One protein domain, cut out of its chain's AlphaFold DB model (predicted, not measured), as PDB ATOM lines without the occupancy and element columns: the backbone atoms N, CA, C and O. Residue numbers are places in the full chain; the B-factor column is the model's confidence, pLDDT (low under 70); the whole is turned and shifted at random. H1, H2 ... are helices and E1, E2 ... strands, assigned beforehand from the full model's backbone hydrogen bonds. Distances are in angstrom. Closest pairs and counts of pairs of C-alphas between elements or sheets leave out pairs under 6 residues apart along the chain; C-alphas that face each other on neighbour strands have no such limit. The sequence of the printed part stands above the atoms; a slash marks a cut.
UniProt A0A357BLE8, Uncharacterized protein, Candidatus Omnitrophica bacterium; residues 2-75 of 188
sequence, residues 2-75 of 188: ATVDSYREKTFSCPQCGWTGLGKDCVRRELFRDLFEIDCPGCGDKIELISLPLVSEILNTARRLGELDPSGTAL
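This is residues 2 to 75 of the 188 residues of an uncharacterized protein of Candidatus Omnitrophica bacterium (UniProt A0A357BLE8). A small antiparallel sheet of three strands, E3, E4 and E5, has the separate two-stranded hairpin E1 and E2 toward one end of a rod, and the helix H1 is set off from the sheet at the other end, with residues 66 to 75 looping out past H1 and folding back toward it. The printed part has 74 residues, with E1, E2, E3, E4, E5 and H1 in this order along the chain. The three-stranded sheet has the order E3, E4, E5 and is a meander, each strand the antiparallel neighbour of the one before. The class is mixed, helices and strands, with 33 residues in named elements, under half of those printed. The whole is loose, with a radius of gyration of the C-alphas of 15.6 A, and spans 51 by 22 by 13 A.

E4, residues 35 to 39, is the inner strand of the larger sheet, and E3, residues 27 to 31, and E5, residues 46 to 51, are its edge strands. E3 and E4 form a hairpin, antiparallel at 149 degrees, with N 29 and O 37 within hydrogen-bond range at 3.1 A and N 39 and O 27 at 2.8 A. E4 and E5 form another hairpin, antiparallel at 157 degrees, with N 36 and O 50 within hydrogen-bond range at 2.9 A and N 50 and O 36 at 2.8 A. E1, residues 11 to 13, and E2, residues 20 to 22, form a third hairpin, antiparallel at 149 degrees, with N 12 and O 21 within hydrogen-bond range at 2.8 A. The closest C-alphas of E1 and E5 are those of Ser 13 and Ile 47, 7.4 A apart. E2 is apart from E3, E4 and E5. H1, residues 55 to 65, is not on the larger sheet, with 0 pairs of C-alphas within 10 A. In H1 every O i to N i+4 pair is within hydrogen-bond range.

E3 is 11.9 A from first to last C-alpha, E4 is 13.5 A and E5 is 14.6 A, with C-alpha 46 of E5 at (378.958, 372.031, 464.656). E1 begins at C-alpha 11, at (369.580, 371.644, 453.471), and is 7.0 A long; E2 is 7.3 A long. H1 is 15.4 A long and ends at C-alpha 65, at (365.716, 344.837, 447.802).

The two C-alphas farthest apart are those of Cys 17 and Pro 70, at 51.2 A. The printed part has no cut. The links E2 to E3, E3 to E4 and E5 to H1 are tight, and those from E1 to E2 and E4 to E5 are short. The mean pLDDT of the printed part is 70.6, and 33 residues are under 70: residues 4 to 5, 29 to 35 and 52 to 75.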
ATOM      1  N   ALA A   2     369.248 363.745 460.511       70.06
ATOM      2  CA  ALA A   2     369.586 363.234 459.184       70.06
ATOM      3  C   ALA A   2     370.380 361.917 459.291       70.06
ATOM      4  O   ALA A   2     371.138 361.723 460.240       70.06
ATOM      5  N   THR A   3     370.182 361.012 458.333       71.38
ATOM      6  CA  THR A   3     370.876 359.713 458.252       71.38
ATOM      7  C   THR A   3     371.970 359.759 457.194       71.38
ATOM      8  O   THR A   3     371.949 360.634 456.325       71.38
ATOM      9  N   VAL A   4     372.906 358.805 457.216       68.75
ATOM     10  CA  VAL A   4     373.983 358.729 456.210       68.75
ATOM     11  C   VAL A   4     373.473 358.706 454.759       68.75
ATOM     12  O   VAL A   4     374.134 359.249 453.875       68.75
ATOM     13  N   ASP A   5     372.283 358.153 454.526       67.00
ATOM     14  CA  ASP A   5     371.706 358.021 453.184       67.00
ATOM     15  C   ASP A   5     371.082 359.326 452.677       67.00
ATOM     16  O   ASP A   5     371.031 359.568 451.477       67.00
ATOM     17  N   SER A   6     370.615 360.186 453.587       81.56
ATOM     18  CA  SER A   6     369.812 361.369 453.242       81.56
ATOM     19  C   SER A   6     370.520 362.698 453.491       81.56
ATOM     20  O   SER A   6     370.151 363.719 452.909       81.56
ATOM     21  N   TYR A   7     371.545 362.726 454.350       83.69
ATOM     22  CA  TYR A   7     372.107 363.994 454.817       83.69
ATOM     23  C   TYR A   7     372.726 364.818 453.685       83.69
ATOM     24  O   TYR A   7     372.634 366.036 453.706       83.69
ATOM     25  N   ARG A   8     373.314 364.184 452.665       81.81
ATOM     26  CA  ARG A   8     374.001 364.898 451.575       81.81
ATOM     27  C   ARG A   8     373.085 365.834 450.792       81.81
ATOM     28  O   ARG A   8     373.553 366.861 450.303       81.81
ATOM     29  N   GLU A   9     371.812 365.477 450.684       89.88
ATOM     30  CA  GLU A   9     370.803 366.185 449.891       89.88
ATOM     31  C   GLU A   9     369.920 367.098 450.743       89.88
ATOM     32  O   GLU A   9     369.134 367.884 450.216       89.88
ATOM     33  N   LYS A  10     370.053 367.026 452.069       90.44
ATOM     34  CA  LYS A  10     369.295 367.860 452.992       90.44
ATOM     35  C   LYS A  10     369.941 369.238 453.117       90.44
ATOM     36  O   LYS A  10     371.162 369.351 453.196       90.44
ATOM     37  N   THR A  11     369.119 370.281 453.186       93.94
ATOM     38  CA  THR A  11     369.580 371.644 453.471       93.94
ATOM     39  C   THR A  11     369.822 371.826 454.967       93.94
ATOM     40  O   THR A  11     368.955 371.512 455.785       93.94
ATOM     41  N   PHE A  12     370.980 372.381 455.316       91.56
ATOM     42  CA  PHE A  12     371.362 372.754 456.673       91.56
ATOM     43  C   PHE A  12     371.598 374.254 456.768       91.56
ATOM     44  O   PHE A  12     371.936 374.903 455.781       91.56
ATOM     45  N   SER A  13     371.408 374.805 457.965       92.19
ATOM     46  CA  SER A  13     371.725 376.198 458.271       92.19
ATOM     47  C   SER A  13     372.550 376.275 459.549       92.19
ATOM     48  O   SER A  13     372.214 375.633 460.543       92.19
ATOM     49  N   CYS A  14     373.634 377.044 459.517       91.06
ATOM     50  CA  CYS A  14     374.492 377.270 460.667       91.06
ATOM     51  C   CYS A  14     373.883 378.353 461.572       91.06
ATOM     52  O   CYS A  14     373.683 379.478 461.104       91.06
ATOM     53  N   PRO A  15     373.647 378.071 462.866       87.81
ATOM     54  CA  PRO A  15     373.078 379.052 463.787       87.81
ATOM     55  C   PRO A  15     374.050 380.190 464.139       87.81
ATOM     56  O   PRO A  15     373.601 381.241 464.581       87.81
ATOM     57  N   GLN A  16     375.362 380.001 463.942       87.06
ATOM     58  CA  GLN A  16     376.381 380.991 464.310       87.06
ATOM     59  C   GLN A  16     376.680 382.010 463.211       87.06
ATOM     60  O   GLN A  16     376.750 383.202 463.485       87.06
ATOM     61  N   CYS A  17     376.882 381.565 461.968       88.88
ATOM     62  CA  CYS A  17     377.279 382.460 460.870       88.88
ATOM     63  C   CYS A  17     376.204 382.650 459.794       88.88
ATOM     64  O   CYS A  17     376.425 383.392 458.840       88.88
ATOM     65  N   GLY A  18     375.056 381.975 459.918       88.81
ATOM     66  CA  GLY A  18     373.950 382.088 458.964       88.81
ATOM     67  C   GLY A  18     374.191 381.395 457.621       88.81
ATOM     68  O   GLY A  18     373.396 381.567 456.702       88.81
ATOM     69  N   TRP A  19     375.270 380.617 457.482       91.44
ATOM     70  CA  TRP A  19     375.507 379.816 456.280       91.44
ATOM     71  C   TRP A  19     374.361 378.829 456.050       91.44
ATOM     72  O   TRP A  19     373.973 378.125 456.980       91.44
ATOM     73  N   THR A  20     373.885 378.724 454.810       94.06
ATOM     74  CA  THR A  20     372.877 377.745 454.388       94.06
ATOM     75  C   THR A  20     373.373 377.018 453.145       94.06
ATOM     76  O   THR A  20     373.804 377.652 452.183       94.06
ATOM     77  N   GLY A  21     373.291 375.690 453.144       91.19
ATOM     78  CA  GLY A  21     373.734 374.860 452.025       91.19
ATOM     79  C   GLY A  21     373.315 373.406 452.183       91.19
ATOM     80  O   GLY A  21     372.603 373.060 453.127       91.19
ATOM     81  N   LEU A  22     373.716 372.548 451.248       91.44
ATOM     82  CA  LEU A  22     373.396 371.122 451.316       91.44
ATOM     83  C   LEU A  22     374.378 370.402 452.243       91.44
ATOM     84  O   LEU A  22     375.523 370.818 452.400       91.44
ATOM     85  N   GLY A  23     373.973 369.274 452.828       83.62
ATOM     86  CA  GLY A  23     374.841 368.515 453.736       83.62
ATOM     87  C   GLY A  23     376.115 367.981 453.084       83.62
ATOM     88  O   GLY A  23     377.101 367.745 453.777       83.62
ATOM     89  N   LYS A  24     376.136 367.824 451.753       80.25
ATOM     90  CA  LYS A  24     377.362 367.513 450.995       80.25
ATOM     91  C   LYS A  24     378.394 368.650 451.008       80.25
ATOM     92  O   LYS A  24     379.566 368.376 450.773       80.25
ATOM     93  N   ASP A  25     377.948 369.882 451.255       84.75
ATOM     94  CA  ASP A  25     378.775 371.091 451.307       84.75
ATOM     95  C   ASP A  25     379.273 371.370 452.743       84.75
ATOM     96  O   ASP A  25     380.127 372.232 452.949       84.75
ATOM     97  N   CYS A  26     378.769 370.632 453.740       80.75
ATOM     98  CA  CYS A  26     379.274 370.657 455.110       80.75
ATOM     99  C   CYS A  26     380.618 369.922 455.231       80.75
ATOM    100  O   CYS A  26     380.892 368.947 454.526       80.75
ATOM    101  N   VAL A  27     381.443 370.340 456.192       74.62
ATOM    102  CA  VAL A  27     382.715 369.670 456.486       74.62
ATOM    103  C   VAL A  27     382.444 368.473 457.388       74.62
ATOM    104  O   VAL A  27     381.945 368.628 458.497       74.62
ATOM    105  N   ARG A  28     382.793 367.265 456.935       72.06
ATOM    106  CA  ARG A  28     382.750 366.071 457.788       72.06
ATOM    107  C   ARG A  28     383.961 366.065 458.718       72.06
ATOM    108  O   ARG A  28     385.088 366.056 458.217       72.06
ATOM    109  N   ARG A  29     383.736 366.021 460.032       66.62
ATOM    110  CA  ARG A  29     384.810 365.928 461.032       66.62
ATOM    111  C   ARG A  29     384.801 364.590 461.760       66.62
ATOM    112  O   ARG A  29     385.051 363.568 461.120       66.62
ATOM    113  N   GLU A  30     384.614 364.597 463.075       55.69
ATOM    114  CA  GLU A  30     384.881 363.440 463.918       55.69
ATOM    115  C   GLU A  30     383.951 362.279 463.568       55.69
ATOM    116  O   GLU A  30     382.731 362.428 463.458       55.69
ATOM    117  N   LEU A  31     384.570 361.119 463.347       52.66
ATOM    118  CA  LEU A  31     383.897 359.862 463.074       52.66
ATOM    119  C   LEU A  31     383.910 359.040 464.358       52.66
ATOM    120  O   LEU A  31     384.965 358.640 464.846       52.66
ATOM    121  N   PHE A  32     382.721 358.777 464.875       57.69
ATOM    122  CA  PHE A  32     382.486 357.886 465.996       57.69
ATOM    123  C   PHE A  32     382.028 356.524 465.472       57.69
ATOM    124  O   PHE A  32     381.744 356.357 464.285       57.69
ATOM    125  N   ARG A  33     381.947 355.533 466.368       46.22
ATOM    126  CA  ARG A  33     381.575 354.155 466.010       46.22
ATOM    127  C   ARG A  33     380.268 354.077 465.210       46.22
ATOM    128  O   ARG A  33     380.220 353.354 464.224       46.22
ATOM    129  N   ASP A  34     379.260 354.851 465.612       58.66
ATOM    130  CA  ASP A  34     377.895 354.755 465.072       58.66
ATOM    131  C   ASP A  34     377.373 356.080 464.474       58.66
ATOM    132  O   ASP A  34     376.208 356.182 464.093       58.66
ATOM    133  N   LEU A  35     378.202 357.127 464.405       68.75
ATOM    134  CA  LEU A  35     377.800 358.451 463.916       68.75
ATOM    135  C   LEU A  35     379.003 359.298 463.485       68.75
ATOM    136  O   LEU A  35     380.140 358.986 463.825       68.75
ATOM    137  N   PHE A  36     378.768 360.402 462.782       70.50
ATOM    138  CA  PHE A  36     379.790 361.420 462.528       70.50
ATOM    139  C   PHE A  36     379.233 362.837 462.618       70.50
ATOM    140  O   PHE A  36     378.035 363.060 462.443       70.50
ATOM    141  N   GLU A  37     380.114 363.801 462.855       82.50
ATOM    142  CA  GLU A  37     379.770 365.223 462.902       82.50
ATOM    143  C   GLU A  37     379.861 365.887 461.524       82.50
ATOM    144  O   GLU A  37     380.774 365.617 460.729       82.50
ATOM    145  N   ILE A  38     378.900 366.775 461.254       81.75
ATOM    146  CA  ILE A  38     378.978 367.742 460.161       81.75
ATOM    147  C   ILE A  38     379.084 369.159 460.717       81.75
ATOM    148  O   ILE A  38     378.263 369.598 461.526       81.75
ATOM    149  N   ASP A  39     380.071 369.886 460.213       86.19
ATOM    150  CA  ASP A  39     380.397 371.239 460.637       86.19
ATOM    151  C   ASP A  39     380.134 372.239 459.516       86.19
ATOM    152  O   ASP A  39     380.179 371.928 458.318       86.19
ATOM    153  N   CYS A  40     379.881 373.478 459.920       83.12
ATOM    154  CA  CYS A  40     379.715 374.591 459.013       83.12
ATOM    155  C   CYS A  40     381.026 374.871 458.262       83.12
ATOM    156  O   CYS A  40     382.053 375.107 458.902       83.12
ATOM    157  N   PRO A  41     381.009 374.954 456.920       83.44
ATOM    158  CA  PRO A  41     382.208 375.286 456.153       83.44
ATOM    159  C   PRO A  41     382.655 376.745 456.340       83.44
ATOM    160  O   PRO A  41     383.804 377.066 456.054       83.44
ATOM    161  N   GLY A  42     381.766 377.631 456.808       79.75
ATOM    162  CA  GLY A  42     382.054 379.052 457.017       79.75
ATOM    163  C   GLY A  42     382.785 379.339 458.329       79.75
ATOM    164  O   GLY A  42     383.856 379.937 458.319       79.75
ATOM    165  N   CYS A  43     382.212 378.926 459.463       83.25
ATOM    166  CA  CYS A  43     382.770 379.217 460.792       83.25
ATOM    167  C   CYS A  43     383.342 377.995 461.525       83.25
ATOM    168  O   CYS A  43     383.920 378.155 462.596       83.25
ATOM    169  N   GLY A  44     383.191 376.785 460.976       80.81
ATOM    170  CA  GLY A  44     383.677 375.550 461.595       80.81
ATOM    171  C   GLY A  44     382.875 375.079 462.808       80.81
ATOM    172  O   GLY A  44     383.335 374.157 463.480       80.81
ATOM    173  N   ASP A  45     381.730 375.709 463.089       82.56
ATOM    174  CA  ASP A  45     380.838 375.327 464.183       82.56
ATOM    175  C   ASP A  45     380.009 374.090 463.830       82.56
ATOM    176  O   ASP A  45     379.645 373.883 462.667       82.56
ATOM    177  N   LYS A  46     379.683 373.288 464.841       86.81
ATOM    178  CA  LYS A  46     378.958 372.031 464.656       86.81
ATOM    179  C   LYS A  46     377.511 372.286 464.244       86.81
ATOM    180  O   LYS A  46     376.784 373.016 464.913       86.81
ATOM    181  N   ILE A  47     377.072 371.624 463.175       87.81
ATOM    182  CA  ILE A  47     375.700 371.731 462.669       87.81
ATOM    183  C   ILE A  47     374.829 370.588 463.199       87.81
ATOM    184  O   ILE A  47     373.796 370.844 463.812       87.81
ATOM    185  N   GLU A  48     375.202 369.330 462.958       85.12
ATOM    186  CA  GLU A  48     374.401 368.170 463.380       85.12
ATOM    187  C   GLU A  48     375.260 366.892 463.472       85.12
ATOM    188  O   GLU A  48     376.343 366.804 462.889       85.12
ATOM    189  N   LEU A  49     374.762 365.894 464.211       84.00
ATOM    190  CA  LEU A  49     375.289 364.527 464.241       84.00
ATOM    191  C   LEU A  49     374.519 363.665 463.238       84.00
ATOM    192  O   LEU A  49     373.287 363.605 463.274       84.00
ATOM    193  N   ILE A  50     375.243 362.966 462.370       79.19
ATOM    194  CA  ILE A  50     374.677 362.050 461.383       79.19
ATOM    195  C   ILE A  50     374.878 360.622 461.866       79.19
ATOM    196  O   ILE A  50     376.008 360.144 461.952       79.19
ATOM    197  N   SER A  51     373.780 359.932 462.162       71.75
ATOM    198  CA  SER A  51     373.826 358.520 462.547       71.75
ATOM    199  C   SER A  51     374.089 357.622 461.343       71.75
ATOM    200  O   SER A  51     373.506 357.801 460.265       71.75
ATOM    201  N   LEU A  52     374.957 356.637 461.555       65.12
ATOM    202  CA  LEU A  52     375.122 355.498 460.666       65.12
ATOM    203  C   LEU A  52     373.980 354.496 460.919       65.12
ATOM    204  O   LEU A  52     373.497 354.401 462.049       65.12
ATOM    205  N   PRO A  53     373.520 353.771 459.886       56.16
ATOM    206  CA  PRO A  53     372.450 352.800 460.037       56.16
ATOM    207  C   PRO A  53     372.926 351.617 460.878       56.16
ATOM    208  O   PRO A  53     374.064 351.155 460.757       56.16
ATOM    209  N   LEU A  54     372.029 351.095 461.710       55.03
ATOM    210  CA  LEU A  54     372.282 349.883 462.476       55.03
ATOM    211  C   LEU A  54     372.363 348.676 461.537       55.03
ATOM    212  O   LEU A  54     371.689 348.612 460.508       55.03
ATOM    213  N   VAL A  55     373.126 347.655 461.936       53.31
ATOM    214  CA  VAL A  55     373.243 346.394 461.180       53.31
ATOM    215  C   VAL A  55     371.863 345.812 460.850       53.31
ATOM    216  O   VAL A  55     371.629 345.361 459.734       53.31
ATOM    217  N   SER A  56     370.911 345.882 461.781       50.78
ATOM    218  CA  SER A  56     369.530 345.435 461.566       50.78
ATOM    219  C   SER A  56     368.798 346.212 460.462       50.78
ATOM    220  O   SER A  56     368.029 345.619 459.707       50.78
ATOM    221  N   GLU A  57     369.041 347.515 460.327       54.53
ATOM    222  CA  GLU A  57     368.424 348.383 459.314       54.53
ATOM    223  C   GLU A  57     369.009 348.118 457.924       54.53
ATOM    224  O   GLU A  57     368.268 348.028 456.941       54.53
ATOM    225  N   ILE A  58     370.323 347.890 457.861       54.22
ATOM    226  CA  ILE A  58     371.024 347.475 456.641       54.22
ATOM    227  C   ILE A  58     370.480 346.121 456.159       54.22
ATOM    228  O   ILE A  58     370.107 345.976 454.994       54.22
ATOM    229  N   LEU A  59     370.358 345.140 457.060       51.31
ATOM    230  CA  LEU A  59     369.845 343.805 456.732       51.31
ATOM    231  C   LEU A  59     368.372 343.827 456.301       51.31
ATOM    232  O   LEU A  59     367.990 343.118 455.373       51.31
ATOM    233  N   ASN A  60     367.534 344.646 456.940       58.19
ATOM    234  CA  ASN A  60     366.131 344.797 456.546       58.19
ATOM    235  C   ASN A  60     365.983 345.442 455.162       58.19
ATOM    236  O   ASN A  60     365.117 345.033 454.384       58.19
ATOM    237  N   THR A  61     366.833 346.418 454.843       57.03
ATOM    238  CA  THR A  61     366.844 347.076 453.531       57.03
ATOM    239  C   THR A  61     367.291 346.106 452.446       57.03
ATOM    240  O   THR A  61     366.572 345.920 451.465       57.03
ATOM    241  N   ALA A  62     368.393 345.389 452.668       51.88
ATOM    242  CA  ALA A  62     368.858 344.361 451.746       51.88
ATOM    243  C   ALA A  62     367.818 343.240 451.558       51.88
ATOM    244  O   ALA A  62     367.608 342.777 450.438       51.88
ATOM    245  N   ARG A  63     367.069 342.868 452.614       61.28
ATOM    246  CA  ARG A  63     365.938 341.922 452.511       61.28
ATOM    247  C   ARG A  63     364.863 342.414 451.556       61.28
ATOM    248  O   ARG A  63     364.375 341.644 450.735       61.28
ATOM    249  N   ARG A  64     364.474 343.684 451.682       64.25
ATOM    250  CA  ARG A  64     363.436 344.298 450.845       64.25
ATOM    251  C   ARG A  64     363.877 344.403 449.385       64.25
ATOM    252  O   ARG A  64     363.042 344.235 448.505       64.25
ATOM    253  N   LEU A  65     365.155 344.686 449.146       59.12
ATOM    254  CA  LEU A  65     365.716 344.837 447.802       59.12
ATOM    255  C   LEU A  65     366.047 343.495 447.127       59.12
ATOM    256  O   LEU A  65     366.404 343.482 445.955       59.12
ATOM    257  N   GLY A  66     365.898 342.367 447.832       53.44
ATOM    258  CA  GLY A  66     366.289 341.053 447.314       53.44
ATOM    259  C   GLY A  66     367.807 340.880 447.209       53.44
ATOM    260  O   GLY A  66     368.279 339.993 446.510       53.44
ATOM    261  N   GLU A  67     368.565 341.716 447.916       46.28
ATOM    262  CA  GLU A  67     370.029 341.758 447.932       46.28
ATOM    263  C   GLU A  67     370.601 341.035 449.161       46.28
ATOM    264  O   GLU A  67     371.696 341.340 449.636       46.28
ATOM    265  N   LEU A  68     369.841 340.089 449.716       47.44
ATOM    266  CA  LEU A  68     370.367 339.138 450.684       47.44
ATOM    267  C   LEU A  68     370.853 337.894 449.956       47.44
ATOM    268  O   LEU A  68     370.174 337.374 449.070       47.44
ATOM    269  N   ASP A  69     371.998 337.381 450.381       44.94
ATOM    270  CA  ASP A  69     372.374 336.011 450.060       44.94
ATOM    271  C   ASP A  69     371.425 335.002 450.766       44.94
ATOM    272  O   ASP A  69     370.645 335.384 451.651       44.94
ATOM    273  N   PRO A  70     371.480 333.696 450.438       42.44
ATOM    274  CA  PRO A  70     370.633 332.675 451.065       42.44
ATOM    275  C   PRO A  70     370.772 332.577 452.597       42.44
ATOM    276  O   PRO A  70     369.908 331.988 453.243       42.44
ATOM    277  N   SER A  71     371.839 333.141 453.180       49.47
ATOM    278  CA  SER A  71     372.090 333.172 454.626       49.47
ATOM    279  C   SER A  71     371.557 334.434 455.325       49.47
ATOM    280  O   SER A  71     371.564 334.511 456.553       49.47
ATOM    281  N   GLY A  72     371.019 335.400 454.572       41.25
ATOM    282  CA  GLY A  72     370.393 336.598 455.119       41.25
ATOM    283  C   GLY A  72     371.361 337.745 455.405       41.25
ATOM    284  O   GLY A  72     371.039 338.601 456.232       41.25
ATOM    285  N   THR A  73     372.512 337.793 454.728       44.59
ATOM    286  CA  THR A  73     373.495 338.884 454.824       44.59
ATOM    287  C   THR A  73     373.423 339.835 453.626       44.59
ATOM    288  O   THR A  73     373.266 339.404 452.487       44.59
ATOM    289  N   ALA A  74     373.501 341.148 453.884       36.06
ATOM    290  CA  ALA A  74     373.443 342.187 452.851       36.06
ATOM    291  C   ALA A  74     374.647 342.107 451.897       36.06
ATOM    292  O   ALA A  74     375.800 342.181 452.334       36.06
ATOM    293  N   LEU A  75     374.367 341.991 450.596       38.19
ATOM    294  CA  LEU A  75     375.338 341.958 449.503       38.19
ATOM    295  C   LEU A  75     375.947 343.350 449.254       38.19
ATOM    296  O   LEU A  75     375.648 344.006 448.264       38.19
TER     297      LEU A  75